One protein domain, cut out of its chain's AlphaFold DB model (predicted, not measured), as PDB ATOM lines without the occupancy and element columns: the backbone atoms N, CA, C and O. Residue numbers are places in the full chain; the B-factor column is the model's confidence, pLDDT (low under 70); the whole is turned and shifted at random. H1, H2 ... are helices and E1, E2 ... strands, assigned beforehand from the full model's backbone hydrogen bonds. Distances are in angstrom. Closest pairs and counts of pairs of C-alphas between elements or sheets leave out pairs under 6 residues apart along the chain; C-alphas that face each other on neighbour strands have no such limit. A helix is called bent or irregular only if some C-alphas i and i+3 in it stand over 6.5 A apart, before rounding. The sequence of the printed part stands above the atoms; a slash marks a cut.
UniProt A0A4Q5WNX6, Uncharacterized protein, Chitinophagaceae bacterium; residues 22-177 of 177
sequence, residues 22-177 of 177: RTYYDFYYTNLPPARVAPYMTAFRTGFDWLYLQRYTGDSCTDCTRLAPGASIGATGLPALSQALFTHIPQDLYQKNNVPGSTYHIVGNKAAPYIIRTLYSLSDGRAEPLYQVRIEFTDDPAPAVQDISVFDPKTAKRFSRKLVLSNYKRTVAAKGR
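This is residues 22 to 177 of the 177 residues of an uncharacterized protein of Chitinophagaceae bacterium (UniProt A0A4Q5WNX6). A twisted slab of four antiparallel strands has helices on both faces: H1 and H2 cover one face towards the E3 and E4 side, with the end of H1 meeting H2, and H4 crosses the other face at the E1 side. H3, a single short turn, is off the sheet, and the long stretch after it comes back to the E1 edge, where residues 105 to 106 pair with E1. The printed part has 156 residues, with four named strands and four named helices in the order E1 H1 H2 H3 E2 E3 E4 H4; the sheet's order is E1 E2 E3 E4, and the class is mixed, helices and strands. The whole is compact, with a radius of gyration of the C-alphas of 15.7 A and a rounded outline of 45 by 35 by 33 A.

Begin with the sheet: E1, residues 23 to 30, E2, residues 114 to 123, E3, residues 126 to 138, and E4, residues 144 to 151. E1 and E4 are its edge strands. E1 and E2 are antiparallel at 157 degrees; look for N 27 and O 118, 2.9 A apart and within hydrogen-bond range. E2 and E3 form a hairpin, with N 117 and O 133 at 3.0 A, and E3 and E4 form another, with N 134 and O 149 at 2.9 A. E2, E3 and E4 make a meander, each strand the antiparallel neighbour of the one before. Residues 29 to 30 of E1 also make a short parallel pairing with residues 105 to 106. The arrangement is one of three layers, with helices on both faces of the sheet: H1, residues 34 to 53, and H2, residues 75 to 88, are on one face of the sheet E1 E2 E3 E4, and H4, residues 161 to 175, is on the other. H1, residues 34 to 53, is on one face over E3 and E4, at a height over the sheet of 7.7 A, and runs across the strands at 75 degrees to E3 on the local plane; its closest C-alphas to E4 are Ala 43 and Ala 144, 5.6 A. H2, residues 75 to 88, is on the same face at a height of 8.9 A, over E4 and only just over E3, on which 3 of its C-alphas fall; it runs slantwise to the strands, at 34 degrees to E4 on the local plane. With its residues 50 to 52 alone H1 touches H2, about perpendicular at 84 degrees, the closest C-alphas being Leu 51 and Ser 82, 4.6 A. H4, residues 161 to 175, is on the opposite face at a height of 8.9 A and runs across the strands at 74 degrees to E1 on the local plane; find its closest C-alphas to E3 at Ala 127 and Arg 161, 5.6 A. H3, residues 91 to 94, is not on the sheet and is apart from H1, H2 and H4. In H4 every O i to N i+4 pair is within hydrogen-bond range, against 11 of 16 in H1 and 7 of 10 in H2; H3 is too short for such a pair.

Find C-alpha 23 at (-37.881, 0.806, 39.812), where E1 begins its 23.5 A. H1 runs 27.7 A, with a kink of 49 degrees near residue 41. H1 and H2 are irregular, but only just: C-alphas 35 and 38 are 7.0 A apart, and C-alphas 76 and 79 are 6.8 A apart. E2 spans 28.8 A; E3, 35.5 A, begins at C-alpha 126 (-38.728, -7.640, 33.893) and bends by 57 degrees at residue 130. H4 ends at C-alpha 175 (-23.209, 4.455, 42.895).

The C-alphas farthest apart are those of Asp 124 and Pro 141, 46.7 A. The printed part has no cut; the links H1 to H2 and H3 to E2 are long, with 21 and 19 residues. Mean pLDDT of the printed part is 82.6; look for values under 70 at residues 57 to 66, 92, 94 to 98, 110 and 175 to 177.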
ATOM      1  N   ARG A  22     -41.458  -1.280  41.943       70.69
ATOM      2  CA  ARG A  22     -41.239  -0.800  40.584       70.69
ATOM      3  C   ARG A  22     -40.121   0.228  40.626       70.69
ATOM      4  O   ARG A  22     -40.226   1.248  41.300       70.69
ATOM      5  N   THR A  23     -39.041  -0.076  39.923       87.06
ATOM      6  CA  THR A  23     -37.881   0.806  39.812       87.06
ATOM      7  C   THR A  23     -37.761   1.289  38.379       87.06
ATOM      8  O   THR A  23     -38.130   0.573  37.453       87.06
ATOM      9  N   TYR A  24     -37.238   2.492  38.182       88.38
ATOM     10  CA  TYR A  24     -37.056   3.064  36.857       88.38
ATOM     11  C   TYR A  24     -35.579   3.137  36.486       88.38
ATOM     12  O   TYR A  24     -34.718   3.253  37.360       88.38
ATOM     13  N   TYR A  25     -35.285   3.052  35.191       90.19
ATOM     14  CA  TYR A  25     -33.916   3.060  34.688       90.19
ATOM     15  C   TYR A  25     -33.821   3.684  33.296       90.19
ATOM     16  O   TYR A  25     -34.565   3.300  32.395       90.19
ATOM     17  N   ASP A  26     -32.877   4.604  33.114       90.69
ATOM     18  CA  ASP A  26     -32.577   5.211  31.823       90.69
ATOM     19  C   ASP A  26     -31.510   4.415  31.074       90.69
ATOM     20  O   ASP A  26     -30.365   4.264  31.506       90.69
ATOM     21  N   PHE A  27     -31.876   3.929  29.895       91.75
ATOM     22  CA  PHE A  27     -30.950   3.271  28.990       91.75
ATOM     23  C   PHE A  27     -30.631   4.195  27.819       91.75
ATOM     24  O   PHE A  27     -31.520   4.569  27.051       91.75
ATOM     25  N   TYR A  28     -29.353   4.536  27.673       91.44
ATOM     26  CA  TYR A  28     -28.869   5.430  26.628       91.44
ATOM     27  C   TYR A  28     -28.167   4.643  25.533       91.44
ATOM     28  O   TYR A  28     -27.330   3.784  25.817       91.44
ATOM     29  N   TYR A  29     -28.450   4.965  24.276       90.94
ATOM     30  CA  TYR A  29     -27.738   4.380  23.148       90.94
ATOM     31  C   TYR A  29     -27.615   5.346  21.974       90.94
ATOM     32  O   TYR A  29     -28.388   6.289  21.831       90.94
ATOM     33  N   THR A  30     -26.594   5.134  21.152       92.50
ATOM     34  CA  THR A  30     -26.164   6.094  20.131       92.50
ATOM     35  C   THR A  30     -25.438   5.387  18.987       92.50
ATOM     36  O   THR A  30     -24.920   4.281  19.155       92.50
ATOM     37  N   ASN A  31     -25.400   6.006  17.809       92.75
ATOM     38  CA  ASN A  31     -24.488   5.628  16.727       92.75
ATOM     39  C   ASN A  31     -23.180   6.436  16.730       92.75
ATOM     40  O   ASN A  31     -22.311   6.165  15.902       92.75
ATOM     41  N   LEU A  32     -23.018   7.389  17.652       89.94
ATOM     42  CA  LEU A  32     -21.804   8.182  17.786       89.94
ATOM     43  C   LEU A  32     -20.609   7.294  18.162       89.94
ATOM     44  O   LEU A  32     -20.717   6.462  19.071       89.94
ATOM     45  N   PRO A  33     -19.438   7.502  17.534       85.38
ATOM     46  CA  PRO A  33     -18.183   6.967  18.041       85.38
ATOM     47  C   PRO A  33     -17.943   7.421  19.492       85.38
ATOM     48  O   PRO A  33     -18.292   8.558  19.819       85.38
ATOM     49  N   PRO A  34     -17.283   6.616  20.351       85.00
ATOM     50  CA  PRO A  34     -17.083   6.962  21.763       85.00
ATOM     51  C   PRO A  34     -16.460   8.352  21.966       85.00
ATOM     52  O   PRO A  34     -16.940   9.139  22.777       85.00
ATOM     53  N   ALA A  35     -15.438   8.681  21.169       85.06
ATOM     54  CA  ALA A  35     -14.736   9.964  21.221       85.06
ATOM     55  C   ALA A  35     -15.621  11.164  20.839       85.06
ATOM     56  O   ALA A  35     -15.327  12.294  21.214       85.06
ATOM     57  N   ARG A  36     -16.714  10.924  20.107       85.50
ATOM     58  CA  ARG A  36     -17.645  11.961  19.660       85.50
ATOM     59  C   ARG A  36     -18.839  12.133  20.586       85.50
ATOM     60  O   ARG A  36     -19.587  13.067  20.380       85.50
ATOM     61  N   VAL A  37     -19.034  11.305  21.610       88.06
ATOM     62  CA  VAL A  37     -20.202  11.436  22.498       88.06
ATOM     63  C   VAL A  37     -20.179  12.760  23.268       88.06
ATOM     64  O   VAL A  37     -21.172  13.482  23.277       88.06
ATOM     65  N   ALA A  38     -19.049  13.097  23.900       89.56
ATOM     66  CA  ALA A  38     -18.952  14.260  24.785       89.56
ATOM     67  C   ALA A  38     -19.348  15.597  24.109       89.56
ATOM     68  O   ALA A  38     -20.155  16.315  24.702       89.56
ATOM     69  N   PRO A  39     -18.903  15.905  22.871       89.44
ATOM     70  CA  PRO A  39     -19.332  17.108  22.148       89.44
ATOM     71  C   PRO A  39     -20.852  17.276  21.967       89.44
ATOM     72  O   PRO A  39     -21.335  18.403  21.932       89.44
ATOM     73  N   TYR A  40     -21.628  16.189  21.889       91.50
ATOM     74  CA  TYR A  40     -23.079  16.248  21.642       91.50
ATOM     75  C   TYR A  40     -23.900  16.309  22.929       91.50
ATOM     76  O   TYR A  40     -25.111  16.510  22.881       91.50
ATOM     77  N   MET A  41     -23.271  16.147  24.095       88.31
ATOM     78  CA  MET A  41     -23.975  16.122  25.382       88.31
ATOM     79  C   MET A  41     -24.725  17.408  25.668       88.31
ATOM     80  O   MET A  41     -25.820  17.362  26.225       88.31
ATOM     81  N   THR A  42     -24.160  18.543  25.274       86.75
ATOM     82  CA  THR A  42     -24.796  19.846  25.454       86.75
ATOM     83  C   THR A  42     -26.063  19.956  24.607       86.75
ATOM     84  O   THR A  42     -27.119  20.265  25.151       86.75
ATOM     85  N   ALA A  43     -25.993  19.624  23.313       89.12
ATOM     86  CA  ALA A  43     -27.154  19.626  22.422       89.12
ATOM     87  C   ALA A  43     -28.215  18.603  22.861       89.12
ATOM     88  O   ALA A  43     -29.400  18.918  22.913       89.12
ATOM     89  N   PHE A  44     -27.785  17.399  23.253       91.56
ATOM     90  CA  PHE A  44     -28.666  16.354  23.769       91.56
ATOM     91  C   PHE A  44     -29.435  16.809  25.015       91.56
ATOM     92  O   PHE A  44     -30.657  16.687  25.063       91.56
ATOM     93  N   ARG A  45     -28.730  17.354  26.017       87.38
ATOM     94  CA  ARG A  45     -29.352  17.860  27.249       87.38
ATOM     95  C   ARG A  45     -30.332  18.980  26.945       87.38
ATOM     96  O   ARG A  45     -31.429  18.958  27.476       87.38
ATOM     97  N   THR A  46     -29.975  19.902  26.056       85.44
ATOM     98  CA  THR A  46     -30.875  20.987  25.658       85.44
ATOM     99  C   THR A  46     -32.130  20.484  24.963       85.44
ATOM    100  O   THR A  46     -33.222  20.864  25.371       85.44
ATOM    101  N   GLY A  47     -32.004  19.602  23.969       88.75
ATOM    102  CA  GLY A  47     -33.175  19.044  23.294       88.75
ATOM    103  C   GLY A  47     -34.081  18.273  24.256       88.75
ATOM    104  O   GLY A  47     -35.304  18.363  24.174       88.75
ATOM    105  N   PHE A  48     -33.491  17.572  25.228       87.69
ATOM    106  CA  PHE A  48     -34.258  16.890  26.263       87.69
ATOM    107  C   PHE A  48     -34.934  17.873  27.236       87.69
ATOM    108  O   PHE A  48     -36.106  17.694  27.560       87.69
ATOM    109  N   ASP A  49     -34.235  18.925  27.666       84.94
ATOM    110  CA  ASP A  49     -34.766  19.985  28.530       84.94
ATOM    111  C   ASP A  49     -35.908  20.755  27.861       84.94
ATOM    112  O   ASP A  49     -36.876  21.107  28.535       84.94
ATOM    113  N   TRP A  50     -35.847  20.990  26.546       85.19
ATOM    114  CA  TRP A  50     -36.980  21.556  25.816       85.19
ATOM    115  C   TRP A  50     -38.218  20.689  26.004       85.19
ATOM    116  O   TRP A  50     -39.238  21.200  26.447       85.19
ATOM    117  N   LEU A  51     -38.130  19.380  25.760       86.94
ATOM    118  CA  LEU A  51     -39.289  18.500  25.900       86.94
ATOM    119  C   LEU A  51     -39.768  18.356  27.348       86.94
ATOM    120  O   LEU A  51     -40.971  18.392  27.598       86.94
ATOM    121  N   TYR A  52     -38.843  18.157  28.286       82.75
ATOM    122  CA  TYR A  52     -39.163  17.731  29.649       82.75
ATOM    123  C   TYR A  52     -39.410  18.893  30.614       82.75
ATOM    124  O   TYR A  52     -40.189  18.762  31.551       82.75
ATOM    125  N   LEU A  53     -38.746  20.030  30.408       80.81
ATOM    126  CA  LEU A  53     -38.900  21.225  31.244       80.81
ATOM    127  C   LEU A  53     -39.706  22.319  30.540       80.81
ATOM    128  O   LEU A  53     -39.836  23.414  31.079       80.81
ATOM    129  N   GLN A  54     -40.211  22.038  29.334       80.75
ATOM    130  CA  GLN A  54     -40.963  22.976  28.499       80.75
ATOM    131  C   GLN A  54     -40.239  24.316  28.294       80.75
ATOM    132  O   GLN A  54     -40.867  25.361  28.150       80.75
ATOM    133  N   ARG A  55     -38.897  24.308  28.259       75.31
ATOM    134  CA  ARG A  55     -38.041  25.512  28.167       75.31
ATOM    135  C   ARG A  55     -38.057  26.195  26.784       75.31
ATOM    136  O   ARG A  55     -37.074  26.808  26.387       75.31
ATOM    137  N   TYR A  56     -39.164  26.077  26.055       73.50
ATOM    138  CA  TYR A  56     -39.416  26.673  24.739       73.50
ATOM    139  C   TYR A  56     -40.545  27.726  24.752       73.50
ATOM    140  O   TYR A  56     -40.800  28.338  23.723       73.50
ATOM    141  N   THR A  57     -41.242  27.936  25.879       57.78
ATOM    142  CA  THR A  57     -42.474  28.756  25.976       57.78
ATOM    143  C   THR A  57     -42.291  30.187  26.506       57.78
ATOM    144  O   THR A  57     -43.281  30.847  26.809       57.78
ATOM    145  N   GLY A  58     -41.064  30.698  26.632       51.47
ATOM    146  CA  GLY A  58     -40.821  32.070  27.100       51.47
ATOM    147  C   GLY A  58     -40.599  33.072  25.963       51.47
ATOM    148  O   GLY A  58     -39.925  32.743  24.988       51.47
ATOM    149  N   ASP A  59     -41.050  34.323  26.147       43.88
ATOM    150  CA  ASP A  59     -40.683  35.492  25.309       43.88
ATOM    151  C   ASP A  59     -39.155  35.703  25.221       43.88
ATOM    152  O   ASP A  59     -38.639  36.396  24.347       43.88
ATOM    153  N   SER A  60     -38.412  35.048  26.113       45.56
ATOM    154  CA  SER A  60     -36.963  34.907  26.133       45.56
ATOM    155  C   SER A  60     -36.507  33.509  25.696       45.56
ATOM    156  O   SER A  60     -35.682  32.899  26.378       45.56
ATOM    157  N   CYS A  61     -36.980  32.969  24.563       53.12
ATOM    158  CA  CYS A  61     -36.337  31.790  23.960       53.12
ATOM    159  C   CYS A  61     -34.940  32.140  23.402       53.12
ATOM    160  O   CYS A  61     -34.645  31.961  22.224       53.12
ATOM    161  N   THR A  62     -34.048  32.643  24.255       47.06
ATOM    162  CA  THR A  62     -32.626  32.872  23.985       47.06
ATOM    163  C   THR A  62     -31.908  31.567  23.626       47.06
ATOM    164  O   THR A  62     -30.909  31.593  22.909       47.06
ATOM    165  N   ASP A  63     -32.446  30.417  24.053       52.22
ATOM    166  CA  ASP A  63     -31.907  29.077  23.787       52.22
ATOM    167  C   ASP A  63     -32.520  28.366  22.566       52.22
ATOM    168  O   ASP A  63     -32.019  27.308  22.194       52.22
ATOM    169  N   CYS A  64     -33.521  28.929  21.866       55.28
ATOM    170  CA  CYS A  64     -33.979  28.393  20.566       55.28
ATOM    171  C   CYS A  64     -32.852  28.386  19.502       55.28
ATOM    172  O   CYS A  64     -32.976  27.769  18.447       55.28
ATOM    173  N   THR A  65     -31.722  29.027  19.816       58.22
ATOM    174  CA  THR A  65     -30.460  29.095  19.070       58.22
ATOM    175  C   THR A  65     -29.758  27.750  18.836       58.22
ATOM    176  O   THR A  65     -28.758  27.726  18.125       58.22
ATOM    177  N   ARG A  66     -30.240  26.628  19.395       69.62
ATOM    178  CA  ARG A  66     -29.603  25.300  19.222       69.62
ATOM    179  C   ARG A  66     -30.310  24.351  18.260       69.62
ATOM    180  O   ARG A  66     -29.845  23.221  18.092       69.62
ATOM    181  N   LEU A  67     -31.422  24.771  17.658       82.69
ATOM    182  CA  LEU A  67     -31.954  24.061  16.499       82.69
ATOM    183  C   LEU A  67     -31.044  24.344  15.306       82.69
ATOM    184  O   LEU A  67     -30.629  25.481  15.084       82.69
ATOM    185  N   ALA A  68     -30.722  23.300  14.552       85.56
ATOM    186  CA  ALA A  68     -29.993  23.433  13.306       85.56
ATOM    187  C   ALA A  68     -30.744  24.369  12.341       85.56
ATOM    188  O   ALA A  68     -31.981  24.329  12.286       85.56
ATOM    189  N   PRO A  69     -30.043  25.178  11.530       82.25
ATOM    190  CA  PRO A  69     -30.668  25.827  10.385       82.25
ATOM    191  C   PRO A  69     -31.355  24.775   9.501       82.25
ATOM    192  O   PRO A  69     -30.723  23.820   9.061       82.25
ATOM    193  N   GLY A  70     -32.662  24.921   9.269       81.00
ATOM    194  CA  GLY A  70     -33.440  23.920   8.529       81.00
ATOM    195  C   GLY A  70     -33.777  22.648   9.320       81.00
ATOM    196  O   GLY A  70     -34.038  21.613   8.705       81.00
ATOM    197  N   ALA A  71     -33.768  22.697  10.660       86.56
ATOM    198  CA  ALA A  71     -34.261  21.611  11.509       86.56
ATOM    199  C   ALA A  71     -35.648  21.131  11.052       86.56
ATOM    200  O   ALA A  71     -36.535  21.936  10.758       86.56
ATOM    201  N   SER A  72     -35.837  19.811  11.010       87.50
ATOM    202  CA  SER A  72     -37.109  19.211  10.584       87.50
ATOM    203  C   SER A  72     -38.217  19.505  11.592       87.50
ATOM    204  O   SER A  72     -39.363  19.744  11.210       87.50
ATOM    205  N   ILE A  73     -37.854  19.567  12.874       84.62
ATOM    206  CA  ILE A  73     -38.714  20.091  13.921       84.62
ATOM    207  C   ILE A  73     -38.489  21.593  14.108       84.62
ATOM    208  O   ILE A  73     -37.507  22.042  14.695       84.62
ATOM    209  N   GLY A  74     -39.437  22.393  13.622       80.19
ATOM    210  CA  GLY A  74     -39.509  23.805  13.990       80.19
ATOM    211  C   GLY A  74     -39.842  23.977  15.477       80.19
ATOM    212  O   GLY A  74     -40.451  23.099  16.093       80.19
ATOM    213  N   ALA A  75     -39.512  25.137  16.057       76.25
ATOM    214  CA  ALA A  75     -39.821  25.450  17.460       76.25
ATOM    215  C   ALA A  75     -41.318  25.277  17.799       76.25
ATOM    216  O   ALA A  75     -41.671  24.831  18.889       76.25
ATOM    217  N   THR A  76     -42.200  25.544  16.832       80.56
ATOM    218  CA  THR A  76     -43.655  25.357  16.939       80.56
ATOM    219  C   THR A  76     -44.092  23.894  17.081       80.56
ATOM    220  O   THR A  76     -45.208  23.644  17.527       80.56
ATOM    221  N   GLY A  77     -43.236  22.923  16.741       87.31
ATOM    222  CA  GLY A  77     -43.497  21.488  16.904       87.31
ATOM    223  C   GLY A  77     -43.150  20.934  18.293       87.31
ATOM    224  O   GLY A  77     -43.641  19.868  18.670       87.31
ATOM    225  N   LEU A  78     -42.350  21.658  19.087       88.00
ATOM    226  CA  LEU A  78     -41.920  21.226  20.424       88.00
ATOM    227  C   LEU A  78     -43.079  21.013  21.423       88.00
ATOM    228  O   LEU A  78     -43.029  20.013  22.146       88.00
ATOM    229  N   PRO A  79     -44.142  21.850  21.459       88.62
ATOM    230  CA  PRO A  79     -45.283  21.620  22.346       88.62
ATOM    231  C   PRO A  79     -45.960  20.261  22.137       88.62
ATOM    232  O   PRO A  79     -46.244  19.556  23.104       88.62
ATOM    233  N   ALA A  80     -46.171  19.860  20.880       90.44
ATOM    234  CA  ALA A  80     -46.822  18.594  20.552       90.44
ATOM    235  C   ALA A  80     -45.964  17.390  20.969       90.44
ATOM    236  O   ALA A  80     -46.476  16.429  21.546       90.44
ATOM    237  N   LEU A  81     -44.646  17.455  20.744       92.06
ATOM    238  CA  LEU A  81     -43.731  16.415  21.215       92.06
ATOM    239  C   LEU A  81     -43.675  16.326  22.739       92.06
ATOM    240  O   LEU A  81     -43.642  15.227  23.288       92.06
ATOM    241  N   SER A  82     -43.660  17.469  23.422       90.12
ATOM    242  CA  SER A  82     -43.666  17.515  24.883       90.12
ATOM    243  C   SER A  82     -44.934  16.854  25.436       90.12
ATOM    244  O   SER A  82     -44.859  15.983  26.304       90.12
ATOM    245  N   GLN A  83     -46.098  17.152  24.855       89.88
ATOM    246  CA  GLN A  83     -47.358  16.507  25.225       89.88
ATOM    247  C   GLN A  83     -47.354  14.991  24.959       89.88
ATOM    248  O   GLN A  83     -47.809  14.209  25.801       89.88
ATOM    249  N   ALA A  84     -46.808  14.556  23.820       90.69
ATOM    250  CA  ALA A  84     -46.648  13.135  23.519       90.69
ATOM    251  C   ALA A  84     -45.740  12.442  24.550       90.69
ATOM    252  O   ALA A  84     -46.077  11.374  25.062       90.69
ATOM    253  N   LEU A  85     -44.628  13.079  24.928       89.75
ATOM    254  CA  LEU A  85     -43.715  12.578  25.953       89.75
ATOM    255  C   LEU A  85     -44.420  12.426  27.311       89.75
ATOM    256  O   LEU A  85     -44.335  11.366  27.938       89.75
ATOM    257  N   PHE A  86     -45.158  13.447  27.752       87.62
ATOM    258  CA  PHE A  86     -45.845  13.427  29.047       87.62
ATOM    259  C   PHE A  86     -47.003  12.432  29.128       87.62
ATOM    260  O   PHE A  86     -47.345  12.000  30.224       87.62
ATOM    261  N   THR A  87     -47.547  11.988  27.994       89.38
ATOM    262  CA  THR A  87     -48.564  10.923  27.958       89.38
ATOM    263  C   THR A  87     -48.006   9.572  28.437       89.38
ATOM    264  O   THR A  87     -48.753   8.706  28.891       89.38
ATOM    265  N   HIS A  88     -46.686   9.381  28.366       85.75
ATOM    266  CA  HIS A  88     -46.022   8.119  28.697       85.75
ATOM    267  C   HIS A  88     -45.238   8.143  30.015       85.75
ATOM    268  O   HIS A  88     -44.810   7.089  30.492       85.75
ATOM    269  N   ILE A  89     -45.020   9.323  30.603       82.25
ATOM    270  CA  ILE A  89     -44.240   9.475  31.834       82.25
ATOM    271  C   ILE A  89     -45.146   9.306  33.061       82.25
ATOM    272  O   ILE A  89     -46.100  10.066  33.228       82.25
ATOM    273  N   PRO A  90     -44.823   8.376  33.977       78.19
ATOM    274  CA  PRO A  90     -45.438   8.331  35.300       78.19
ATOM    275  C   PRO A  90     -45.292   9.668  36.050       78.19
ATOM    276  O   PRO A  90     -44.187  10.201  36.172       78.19
ATOM    277  N   GLN A  91     -46.394  10.209  36.577       70.19
ATOM    278  CA  GLN A  91     -46.414  11.525  37.240       70.19
ATOM    279  C   GLN A  91     -45.469  11.617  38.453       70.19
ATOM    280  O   GLN A  91     -44.938  12.685  38.750       70.19
ATOM    281  N   ASP A  92     -45.212  10.503  39.138       67.50
ATOM    282  CA  ASP A  92     -44.308  10.411  40.288       67.50
ATOM    283  C   ASP A  92     -42.827  10.582  39.913       67.50
ATOM    284  O   ASP A  92     -42.021  11.011  40.744       67.50
ATOM    285  N   LEU A  93     -42.461  10.289  38.661       70.38
ATOM    286  CA  LEU A  93     -41.109  10.505  38.145       70.38
ATOM    287  C   LEU A  93     -40.834  11.961  37.789       70.38
ATOM    288  O   LEU A  93     -39.699  12.408  37.945       70.38
ATOM    289  N   TYR A  94     -41.862  12.693  37.356       61.12
ATOM    290  CA  TYR A  94     -41.766  14.112  37.002       61.12
ATOM    291  C   TYR A  94     -41.222  14.970  38.151       61.12
ATOM    292  O   TYR A  94     -40.488  15.928  37.940       61.12
ATOM    293  N   GLN A  95     -41.534  14.587  39.389       52.66
ATOM    294  CA  GLN A  95     -41.154  15.347  40.579       52.66
ATOM    295  C   GLN A  95     -39.801  14.923  41.172       52.66
ATOM    296  O   GLN A  95     -39.223  15.669  41.959       52.66
ATOM    297  N   LYS A  96     -39.292  13.726  40.839       52.19
ATOM    298  CA  LYS A  96     -38.158  13.106  41.554       52.19
ATOM    299  C   LYS A  96     -36.819  13.156  40.820       52.19
ATOM    300  O   LYS A  96     -35.811  12.862  41.453       52.19
ATOM    301  N   ASN A  97     -36.793  13.519  39.534       56.03
ATOM    302  CA  ASN A  97     -35.615  13.885  38.720       56.03
ATOM    303  C   ASN A  97     -34.320  13.046  38.840       56.03
ATOM    304  O   ASN A  97     -33.273  13.474  38.361       56.03
ATOM    305  N   ASN A  98     -34.346  11.845  39.420       64.25
ATOM    306  CA  ASN A  98     -33.131  11.063  39.631       64.25
ATOM    307  C   ASN A  98     -33.369   9.582  39.337       64.25
ATOM    308  O   ASN A  98     -33.473   8.734  40.223       64.25
ATOM    309  N   VAL A  99     -33.474   9.283  38.046       74.38
ATOM    310  CA  VAL A  99     -33.497   7.915  37.536       74.38
ATOM    311  C   VAL A  99     -32.044   7.484  37.275       74.38
ATOM    312  O   VAL A  99     -31.280   8.230  36.660       74.38
ATOM    313  N   PRO A 100     -31.587   6.317  37.767       78.38
ATOM    314  CA  PRO A 100     -30.260   5.811  37.425       78.38
ATOM    315  C   PRO A 100     -30.152   5.576  35.913       78.38
ATOM    316  O   PRO A 100     -31.109   5.114  35.302       78.38
ATOM    317  N   GLY A 101     -28.982   5.842  35.322       78.62
ATOM    318  CA  GLY A 101     -28.774   5.697  33.879       78.62
ATOM    319  C   GLY A 101     -27.435   5.069  33.489       78.62
ATOM    320  O   GLY A 101     -26.476   5.101  34.263       78.62
ATOM    321  N   SER A 102     -27.367   4.468  32.299       79.38
ATOM    322  CA  SER A 102     -26.092   4.070  31.668       79.38
ATOM    323  C   SER A 102     -25.366   5.273  31.066       79.38
ATOM    324  O   SER A 102     -26.009   6.263  30.747       79.38
ATOM    325  N   THR A 103     -24.062   5.155  30.796       75.31
ATOM    326  CA  THR A 103     -23.335   6.167  30.015       75.31
ATOM    327  C   THR A 103     -23.819   6.149  28.560       75.31
ATOM    328  O   THR A 103     -24.666   6.963  28.247       75.31
ATOM    329  N   TYR A 104     -23.414   5.203  27.698       82.25
ATOM    330  CA  TYR A 104     -23.972   5.036  26.339       82.25
ATOM    331  C   TYR A 104     -23.718   3.624  25.794       82.25
ATOM    332  O   TYR A 104     -22.620   3.090  25.949       82.25
ATOM    333  N   HIS A 105     -24.697   3.034  25.106       83.75
ATOM    334  CA  HIS A 105     -24.520   1.818  24.312       83.75
ATOM    335  C   HIS A 105     -24.379   2.158  22.820       83.75
ATOM    336  O   HIS A 105     -25.273   2.756  22.225       83.75
ATOM    337  N   ILE A 106     -23.253   1.796  22.209       83.00
ATOM    338  CA  ILE A 106     -22.927   2.191  20.833       83.00
ATOM    339  C   ILE A 106     -23.386   1.106  19.867       83.00
ATOM    340  O   ILE A 106     -22.998  -0.052  20.009       83.00
ATOM    341  N   VAL A 107     -24.214   1.482  18.892       80.25
ATOM    342  CA  VAL A 107     -24.866   0.529  17.977       80.25
ATOM    343  C   VAL A 107     -24.305   0.578  16.548       80.25
ATOM    344  O   VAL A 107     -24.712  -0.241  15.738       80.25
ATOM    345  N   GLY A 108     -23.384   1.505  16.249       70.19
ATOM    346  CA  GLY A 108     -22.620   1.607  14.992       70.19
ATOM    347  C   GLY A 108     -23.448   1.552  13.698       70.19
ATOM    348  O   GLY A 108     -23.769   0.475  13.208       70.19
ATOM    349  N   ASN A 109     -23.757   2.699  13.083       73.50
ATOM    350  CA  ASN A 109     -24.351   2.745  11.739       73.50
ATOM    351  C   ASN A 109     -23.954   4.026  10.974       73.50
ATOM    352  O   ASN A 109     -23.392   4.944  11.563       73.50
ATOM    353  N   LYS A 110     -24.250   4.087   9.665       69.38
ATOM    354  CA  LYS A 110     -23.986   5.251   8.788       69.38
ATOM    355  C   LYS A 110     -25.100   6.318   8.803       69.38
ATOM    356  O   LYS A 110     -25.189   7.111   7.874       69.38
ATOM    357  N   ALA A 111     -26.001   6.296   9.785       80.31
ATOM    358  CA  ALA A 111     -27.089   7.274   9.861       80.31
ATOM    359  C   ALA A 111     -26.595   8.623  10.411       80.31
ATOM    360  O   ALA A 111     -25.489   8.700  10.950       80.31
ATOM    361  N   ALA A 112     -27.443   9.655  10.333       87.44
ATOM    362  CA  ALA A 112     -27.215  10.918  11.032       87.44
ATOM    363  C   ALA A 112     -26.896  10.670  12.523       87.44
ATOM    364  O   ALA A 112     -27.436   9.717  13.105       87.44
ATOM    365  N   PRO A 113     -26.007  11.462  13.146       92.88
ATOM    366  CA  PRO A 113     -25.675  11.299  14.554       92.88
ATOM    367  C   PRO A 113     -26.920  11.417  15.433       92.88
ATOM    368  O   PRO A 113     -27.700  12.353  15.290       92.88
ATOM    369  N   TYR A 114     -27.111  10.488  16.367       93.81
ATOM    370  CA  TYR A 114     -28.232  10.548  17.300       93.81
ATOM    371  C   TYR A 114     -27.861  10.040  18.681       93.81
ATOM    372  O   TYR A 114     -26.986   9.189  18.851       93.81
ATOM    373  N   ILE A 115     -28.613  10.487  19.675       93.56
ATOM    374  CA  ILE A 115     -28.631   9.910  21.013       93.56
ATOM    375  C   ILE A 115     -30.076   9.584  21.346       93.56
ATOM    376  O   ILE A 115     -30.983  10.390  21.139       93.56
ATOM    377  N   ILE A 116     -30.281   8.381  21.866       93.12
ATOM    378  CA  ILE A 116     -31.580   7.914  22.309       93.12
ATOM    379  C   ILE A 116     -31.535   7.636  23.803       93.12
ATOM    380  O   ILE A 116     -30.639   6.940  24.284       93.12
ATOM    381  N   ARG A 117     -32.542   8.144  24.515       92.69
ATOM    382  CA  ARG A 117     -32.846   7.800  25.905       92.69
ATOM    383  C   ARG A 117     -34.154   7.021  25.944       92.69
ATOM    384  O   ARG A 117     -35.184   7.518  25.492       92.69
ATOM    385  N   THR A 118     -34.112   5.824  26.514       92.25
ATOM    386  CA  THR A 118     -35.300   5.009  26.783       92.25
ATOM    387  C   THR A 118     -35.478   4.861  28.286       92.25
ATOM    388  O   THR A 118     -34.575   4.358  28.958       92.25
ATOM    389  N   LEU A 119     -36.647   5.239  28.800       90.56
ATOM    390  CA  LEU A 119     -37.016   4.946  30.181       90.56
ATOM    391  C   LEU A 119     -37.578   3.528  30.265       90.56
ATOM    392  O   LEU A 119     -38.523   3.190  29.552       90.56
ATOM    393  N   TYR A 120     -37.038   2.719  31.169       90.88
ATOM    394  CA  TYR A 120     -37.546   1.390  31.488       90.88
ATOM    395  C   TYR A 120     -38.197   1.357  32.868       90.88
ATOM    396  O   TYR A 120     -37.660   1.902  33.832       90.88
ATOM    397  N   SER A 121     -39.311   0.638  32.965       90.38
ATOM    398  CA  SER A 121     -39.870   0.119  34.211       90.38
ATOM    399  C   SER A 121     -39.273  -1.258  34.499       90.38
ATOM    400  O   SER A 121     -39.284  -2.145  33.639       90.38
ATOM    401  N   LEU A 122     -38.752  -1.442  35.708       89.81
ATOM    402  CA  LEU A 122     -38.154  -2.676  36.200       89.81
ATOM    403  C   LEU A 122     -39.014  -3.242  37.334       89.81
ATOM    404  O   LEU A 122     -39.281  -2.554  38.318       89.81
ATOM    405  N   SER A 123     -39.442  -4.497  37.206       88.56
ATOM    406  CA  SER A 123     -40.209  -5.209  38.245       88.56
ATOM    407  C   SER A 123     -40.037  -6.718  38.100       88.56
ATOM    408  O   SER A 123     -40.145  -7.231  36.991       88.56
ATOM    409  N   ASP A 124     -39.726  -7.432  39.183       84.25
ATOM    410  CA  ASP A 124     -39.588  -8.904  39.202       84.25
ATOM    411  C   ASP A 124     -38.698  -9.450  38.079       84.25
ATOM    412  O   ASP A 124     -39.011 -10.384  37.337       84.25
ATOM    413  N   GLY A 125     -37.570  -8.769  37.887       82.88
ATOM    414  CA  GLY A 125     -36.624  -9.074  36.832       82.88
ATOM    415  C   GLY A 125     -37.137  -8.796  35.422       82.88
ATOM    416  O   GLY A 125     -36.453  -9.206  34.500       82.88
ATOM    417  N   ARG A 126     -38.287  -8.161  35.199       87.44
ATOM    418  CA  ARG A 126     -38.728  -7.640  33.893       87.44
ATOM    419  C   ARG A 126     -38.108  -6.273  33.616       87.44
ATOM    420  O   ARG A 126     -37.699  -5.575  34.539       87.44
ATOM    421  N   ALA A 127     -38.048  -5.915  32.337       90.31
ATOM    422  CA  ALA A 127     -37.662  -4.591  31.867       90.31
ATOM    423  C   ALA A 127     -38.587  -4.203  30.711       90.31
ATOM    424  O   ALA A 127     -38.516  -4.802  29.637       90.31
ATOM    425  N   GLU A 128     -39.469  -3.236  30.948       89.94
ATOM    426  CA  GLU A 128     -40.491  -2.795  29.998       89.94
ATOM    427  C   GLU A 128     -40.229  -1.329  29.612       89.94
ATOM    428  O   GLU A 128     -40.140  -0.489  30.509       89.94
ATOM    429  N   PRO A 129     -40.056  -0.997  28.318       90.19
ATOM    430  CA  PRO A 129     -39.847   0.385  27.897       90.19
ATOM    431  C   PRO A 129     -41.144   1.187  28.065       90.19
ATOM    432  O   PRO A 129     -42.209   0.733  27.649       90.19
ATOM    433  N   LEU A 130     -41.049   2.377  28.657       88.62
ATOM    434  CA  LEU A 130     -42.177   3.289  28.876       88.62
ATOM    435  C   LEU A 130     -42.246   4.404  27.839       88.62
ATOM    436  O   LEU A 130     -43.330   4.789  27.427       88.62
ATOM    437  N   TYR A 131     -41.100   4.913  27.406       89.38
ATOM    438  CA  TYR A 131     -41.004   5.829  26.278       89.38
ATOM    439  C   TYR A 131     -39.582   5.823  25.746       89.38
ATOM    440  O   TYR A 131     -38.639   5.392  26.422       89.38
ATOM    441  N   GLN A 132     -39.425   6.355  24.544       92.38
ATOM    442  CA  GLN A 132     -38.122   6.593  23.961       92.38
ATOM    443  C   GLN A 132     -38.088   7.971  23.308       92.38
ATOM    444  O   GLN A 132     -38.955   8.297  22.506       92.38
ATOM    445  N   VAL A 133     -37.055   8.750  23.614       93.75
ATOM    446  CA  VAL A 133     -36.764  10.012  22.926       93.75
ATOM    447  C   VAL A 133     -35.499   9.826  22.111       93.75
ATOM    448  O   VAL A 133     -34.458   9.471  22.666       93.75
ATOM    449  N   ARG A 134     -35.588  10.066  20.804       94.25
ATOM    450  CA  ARG A 134     -34.438  10.207  19.908       94.25
ATOM    451  C   ARG A 134     -34.207  11.677  19.653       94.25
ATOM    452  O   ARG A 134     -35.136  12.377  19.272       94.25
ATOM    453  N   ILE A 135     -32.970  12.104  19.834       94.31
ATOM    454  CA  ILE A 135     -32.511  13.413  19.396       94.31
ATOM    455  C   ILE A 135     -31.480  13.152  18.312       94.31
ATOM    456  O   ILE A 135     -30.480  12.470  18.557       94.31
ATOM    457  N   GLU A 136     -31.780  13.626  17.111       94.62
ATOM    458  CA  GLU A 136     -30.863  13.621  15.980       94.62
ATOM    459  C   GLU A 136     -30.132  14.950  15.903       94.62
ATOM    460  O   GLU A 136     -30.658  15.998  16.286       94.62
ATOM    461  N   PHE A 137     -28.911  14.902  15.391       93.38
ATOM    462  CA  PHE A 137     -28.024  16.045  15.364       93.38
ATOM    463  C   PHE A 137     -27.453  16.287  13.974       93.38
ATOM    464  O   PHE A 137     -27.277  15.360  13.183       93.38
ATOM    465  N   THR A 138     -27.096  17.542  13.730       91.25
ATOM    466  CA  THR A 138     -26.180  17.947  12.661       91.25
ATOM    467  C   THR A 138     -24.810  18.280  13.249       91.25
ATOM    468  O   THR A 138     -24.680  18.458  14.461       91.25
ATOM    469  N   ASP A 139     -23.801  18.367  12.385       87.19
ATOM    470  CA  ASP A 139     -22.418  18.692  12.740       87.19
ATOM    471  C   ASP A 139     -22.011  20.148  12.449       87.19
ATOM    472  O   ASP A 139     -20.922  20.545  12.857       87.19
ATOM    473  N   ASP A 140     -22.848  20.946  11.777       74.06
ATOM    474  CA  ASP A 140     -22.443  22.235  11.193       74.06
ATOM    475  C   ASP A 140     -23.125  23.454  11.857       74.06
ATOM    476  O   ASP A 140     -24.359  23.483  11.926       74.06
ATOM    477  N   PRO A 141     -22.378  24.473  12.348       75.19
ATOM    478  CA  PRO A 141     -20.915  24.530  12.552       75.19
ATOM    479  C   PRO A 141     -20.445  23.796  13.823       75.19
ATOM    480  O   PRO A 141     -19.251  23.731  14.122       75.19
ATOM    481  N   ALA A 142     -21.388  23.288  14.611       87.00
ATOM    482  CA  ALA A 142     -21.174  22.509  15.820       87.00
ATOM    483  C   ALA A 142     -22.382  21.577  16.031       87.00
ATOM    484  O   ALA A 142     -23.434  21.818  15.432       87.00
ATOM    485  N   PRO A 143     -22.283  20.558  16.909       90.06
ATOM    486  CA  PRO A 143     -23.417  19.719  17.271       90.06
ATOM    487  C   PRO A 143     -24.665  20.526  17.646       90.06
ATOM    488  O   PRO A 143     -24.703  21.185  18.688       90.06
ATOM    489  N   ALA A 144     -25.696  20.433  16.813       89.81
ATOM    490  CA  ALA A 144     -26.981  21.103  16.998       89.81
ATOM    491  C   ALA A 144     -28.126  20.111  16.793       89.81
ATOM    492  O   ALA A 144     -27.959  19.090  16.126       89.81
ATOM    493  N   VAL A 145     -29.285  20.387  17.388       91.56
ATOM    494  CA  VAL A 145     -30.455  19.506  17.284       91.56
ATOM    495  C   VAL A 145     -31.069  19.658  15.894       91.56
ATOM    496  O   VAL A 145     -31.522  20.741  15.535       91.56
ATOM    497  N   GLN A 146     -31.079  18.574  15.121       92.62
ATOM    498  CA  GLN A 146     -31.661  18.530  13.777       92.62
ATOM    499  C   GLN A 146     -33.118  18.065  13.812       92.62
ATOM    500  O   GLN A 146     -33.965  18.607  13.101       92.62
ATOM    501  N   ASP A 147     -33.398  17.053  14.631       93.31
ATOM    502  CA  ASP A 147     -34.736  16.502  14.796       93.31
ATOM    503  C   ASP A 147     -34.915  15.890  16.189       93.31
ATOM    504  O   ASP A 147     -33.949  15.513  16.864       93.31
ATOM    505  N   ILE A 148     -36.168  15.789  16.621       93.75
ATOM    506  CA  ILE A 148     -36.546  15.105  17.850       93.75
ATOM    507  C   ILE A 148     -37.733  14.198  17.552       93.75
ATOM    508  O   ILE A 148     -38.745  14.623  17.009       93.75
ATOM    509  N   SER A 149     -37.640  12.945  17.980       93.81
ATOM    510  CA  SER A 149     -38.738  11.992  17.865       93.81
ATOM    511  C   SER A 149     -39.061  11.391  19.227       93.81
ATOM    512  O   SER A 149     -38.178  10.873  19.919       93.81
ATOM    513  N   VAL A 150     -40.340  11.419  19.592       93.31
ATOM    514  CA  VAL A 150     -40.879  10.712  20.757       93.31
ATOM    515  C   VAL A 150     -41.584   9.461  20.251       93.31
ATOM    516  O   VAL A 150     -42.519   9.552  19.461       93.31
ATOM    517  N   PHE A 151     -41.123   8.295  20.690       90.88
ATOM    518  CA  PHE A 151     -41.704   7.012  20.311       90.88
ATOM    519  C   PHE A 151     -42.537   6.446  21.448       90.88
ATOM    520  O   PHE A 151     -42.106   6.419  22.610       90.88
ATOM    521  N   ASP A 152     -43.688   5.901  21.074       83.81
ATOM    522  CA  ASP A 152     -44.480   5.065  21.954       83.81
ATOM    523  C   ASP A 152     -43.741   3.739  22.261       83.81
ATOM    524  O   ASP A 152     -42.900   3.271  21.480       83.81
ATOM    525  N   PRO A 153     -44.058   3.071  23.385       82.19
ATOM    526  CA  PRO A 153     -43.460   1.786  23.757       82.19
ATOM    527  C   PRO A 153     -43.496   0.690  22.692       82.19
ATOM    528  O   PRO A 153     -42.674  -0.234  22.728       82.19
ATOM    529  N   LYS A 154     -44.495   0.699  21.803       82.00
ATOM    530  CA  LYS A 154     -44.700  -0.359  20.809       82.00
ATOM    531  C   LYS A 154     -43.806  -0.142  19.591       82.00
ATOM    532  O   LYS A 154     -43.339  -1.134  19.039       82.00
ATOM    533  N   THR A 155     -43.525   1.107  19.222       80.75
ATOM    534  CA  THR A 155     -42.671   1.460  18.073       80.75
ATOM    535  C   THR A 155     -41.203   1.686  18.441       80.75
ATOM    536  O   THR A 155     -40.329   1.588  17.577       80.75
ATOM    537  N   ALA A 156     -40.900   1.931  19.718       79.12
ATOM    538  CA  ALA A 156     -39.534   2.093  20.203       79.12
ATOM    539  C   ALA A 156     -38.659   0.853  19.935       79.12
ATOM    540  O   ALA A 156     -39.081  -0.298  20.099       79.12
ATOM    541  N   LYS A 157     -37.384   1.081  19.593       81.50
ATOM    542  CA  LYS A 157     -36.404  -0.001  19.439       81.50
ATOM    543  C   LYS A 157     -36.208  -0.702  20.782       81.50
ATOM    544  O   LYS A 157     -35.898  -0.081  21.798       81.50
ATOM    545  N   ARG A 158     -36.325  -2.027  20.766       81.62
ATOM    546  CA  ARG A 158     -36.240  -2.855  21.971       81.62
ATOM    547  C   ARG A 158     -34.860  -3.477  22.104       81.62
ATOM    548  O   ARG A 158     -34.401  -4.190  21.216       81.62
ATOM    549  N   PHE A 159     -34.217  -3.235  23.240       86.31
ATOM    550  CA  PHE A 159     -33.045  -4.002  23.646       86.31
ATOM    551  C   PHE A 159     -33.468  -5.243  24.424       86.31
ATOM    552  O   PHE A 159     -34.551  -5.297  25.008       86.31
ATOM    553  N   SER A 160     -32.606  -6.262  24.440       88.69
ATOM    554  CA  SER A 160     -32.913  -7.486  25.174       88.69
ATOM    555  C   SER A 160     -33.043  -7.200  26.674       88.69
ATOM    556  O   SER A 160     -32.240  -6.474  27.266       88.69
ATOM    557  N   ARG A 161     -34.027  -7.839  27.318       89.94
ATOM    558  CA  ARG A 161     -34.246  -7.787  28.777       89.94
ATOM    559  C   ARG A 161     -32.947  -8.011  29.562       89.94
ATOM    560  O   ARG A 161     -32.654  -7.291  30.514       89.94
ATOM    561  N   LYS A 162     -32.148  -8.996  29.137       91.12
ATOM    562  CA  LYS A 162     -30.858  -9.339  29.755       91.12
ATOM    563  C   LYS A 162     -29.865  -8.172  29.699       91.12
ATOM    564  O   LYS A 162     -29.197  -7.898  30.697       91.12
ATOM    565  N   LEU A 163     -29.777  -7.471  28.566       90.75
ATOM    566  CA  LEU A 163     -28.884  -6.321  28.415       90.75
ATOM    567  C   LEU A 163     -29.293  -5.172  29.345       90.75
ATOM    568  O   LEU A 163     -28.445  -4.633  30.051       90.75
ATOM    569  N   VAL A 164     -30.582  -4.835  29.394       91.31
ATOM    570  CA  VAL A 164     -31.074  -3.714  30.211       91.31
ATOM    571  C   VAL A 164     -30.819  -3.969  31.700       91.31
ATOM    572  O   VAL A 164     -30.210  -3.142  32.376       91.31
ATOM    573  N   LEU A 165     -31.195  -5.148  32.204       90.69
ATOM    574  CA  LEU A 165     -31.048  -5.489  33.625       90.69
ATOM    575  C   LEU A 165     -29.588  -5.610  34.066       90.69
ATOM    576  O   LEU A 165     -29.253  -5.232  35.188       90.69
ATOM    577  N   SER A 166     -28.718  -6.151  33.209       90.75
ATOM    578  CA  SER A 166     -27.289  -6.257  33.527       90.75
ATOM    579  C   SER A 166     -26.621  -4.883  33.620       90.75
ATOM    580  O   SER A 166     -25.804  -4.671  34.517       90.75
ATOM    581  N   ASN A 167     -27.005  -3.936  32.759       90.25
ATOM    582  CA  ASN A 167     -26.531  -2.557  32.849       90.25
ATOM    583  C   ASN A 167     -27.076  -1.851  34.095       90.25
ATOM    584  O   ASN A 167     -26.288  -1.281  34.842       90.25
ATOM    585  N   TYR A 168     -28.376  -1.977  34.385       90.06
ATOM    586  CA  TYR A 168     -28.976  -1.414  35.600       90.06
ATOM    587  C   TYR A 168     -28.227  -1.844  36.871       90.06
ATOM    588  O   TYR A 168     -27.798  -1.000  37.658       90.06
ATOM    589  N   LYS A 169     -27.993  -3.155  37.040       89.50
ATOM    590  CA  LYS A 169     -27.262  -3.696  38.199       89.50
ATOM    591  C   LYS A 169     -25.855  -3.106  38.324       89.50
ATOM    592  O   LYS A 169     -25.422  -2.797  39.430       89.50
ATOM    593  N   ARG A 170     -25.152  -2.924  37.200       88.25
ATOM    594  CA  ARG A 170     -23.810  -2.325  37.168       88.25
ATOM    595  C   ARG A 170     -23.835  -0.855  37.588       88.25
ATOM    596  O   ARG A 170     -23.008  -0.453  38.397       88.25
ATOM    597  N   THR A 171     -24.792  -0.080  37.075       86.00
ATOM    598  CA  THR A 171     -24.960   1.338  37.421       86.00
ATOM    599  C   THR A 171     -25.249   1.524  38.907       86.00
ATOM    600  O   THR A 171     -24.628   2.369  39.545       86.00
ATOM    601  N   VAL A 172     -26.164   0.735  39.479       85.12
ATOM    602  CA  VAL A 172     -26.495   0.829  40.912       85.12
ATOM    603  C   VAL A 172     -25.300   0.436  41.781       85.12
ATOM    604  O   VAL A 172     -24.981   1.151  42.726       85.12
ATOM    605  N   ALA A 173     -24.585  -0.639  41.430       83.38
ATOM    606  CA  ALA A 173     -23.394  -1.065  42.164       83.38
ATOM    607  C   ALA A 173     -22.263  -0.020  42.146       83.38
ATOM    608  O   ALA A 173     -21.529   0.099  43.123       83.38
ATOM    609  N   ALA A 174     -22.122   0.746  41.059       78.88
ATOM    610  CA  ALA A 174     -21.128   1.813  40.954       78.88
ATOM    611  C   ALA A 174     -21.467   3.052  41.802       78.88
ATOM    612  O   ALA A 174     -20.555   3.751  42.216       78.88
ATOM    613  N   LYS A 175     -22.755   3.321  42.065       68.88
ATOM    614  CA  LYS A 175     -23.209   4.455  42.895       68.88
ATOM    615  C   LYS A 175     -23.149   4.190  44.404       68.88
ATOM    616  O   LYS A 175     -23.260   5.130  45.177       68.88
ATOM    617  N   GLY A 176     -23.050   2.926  44.816       60.06
ATOM    618  CA  GLY A 176     -22.940   2.523  46.224       60.06
ATOM    619  C   GLY A 176     -21.500   2.385  46.734       60.06
ATOM    620  O   GLY A 176     -21.311   1.820  47.807       60.06
ATOM    621  N   ARG A 177     -20.509   2.822  45.950       49.16
ATOM    622  CA  ARG A 177     -19.088   2.913  46.311       49.16
ATOM    623  C   ARG A 177     -18.707   4.376  46.459       49.16
ATOM    624  O   ARG A 177     -17.825   4.640  47.297       49.16
TER     625      ARG A 177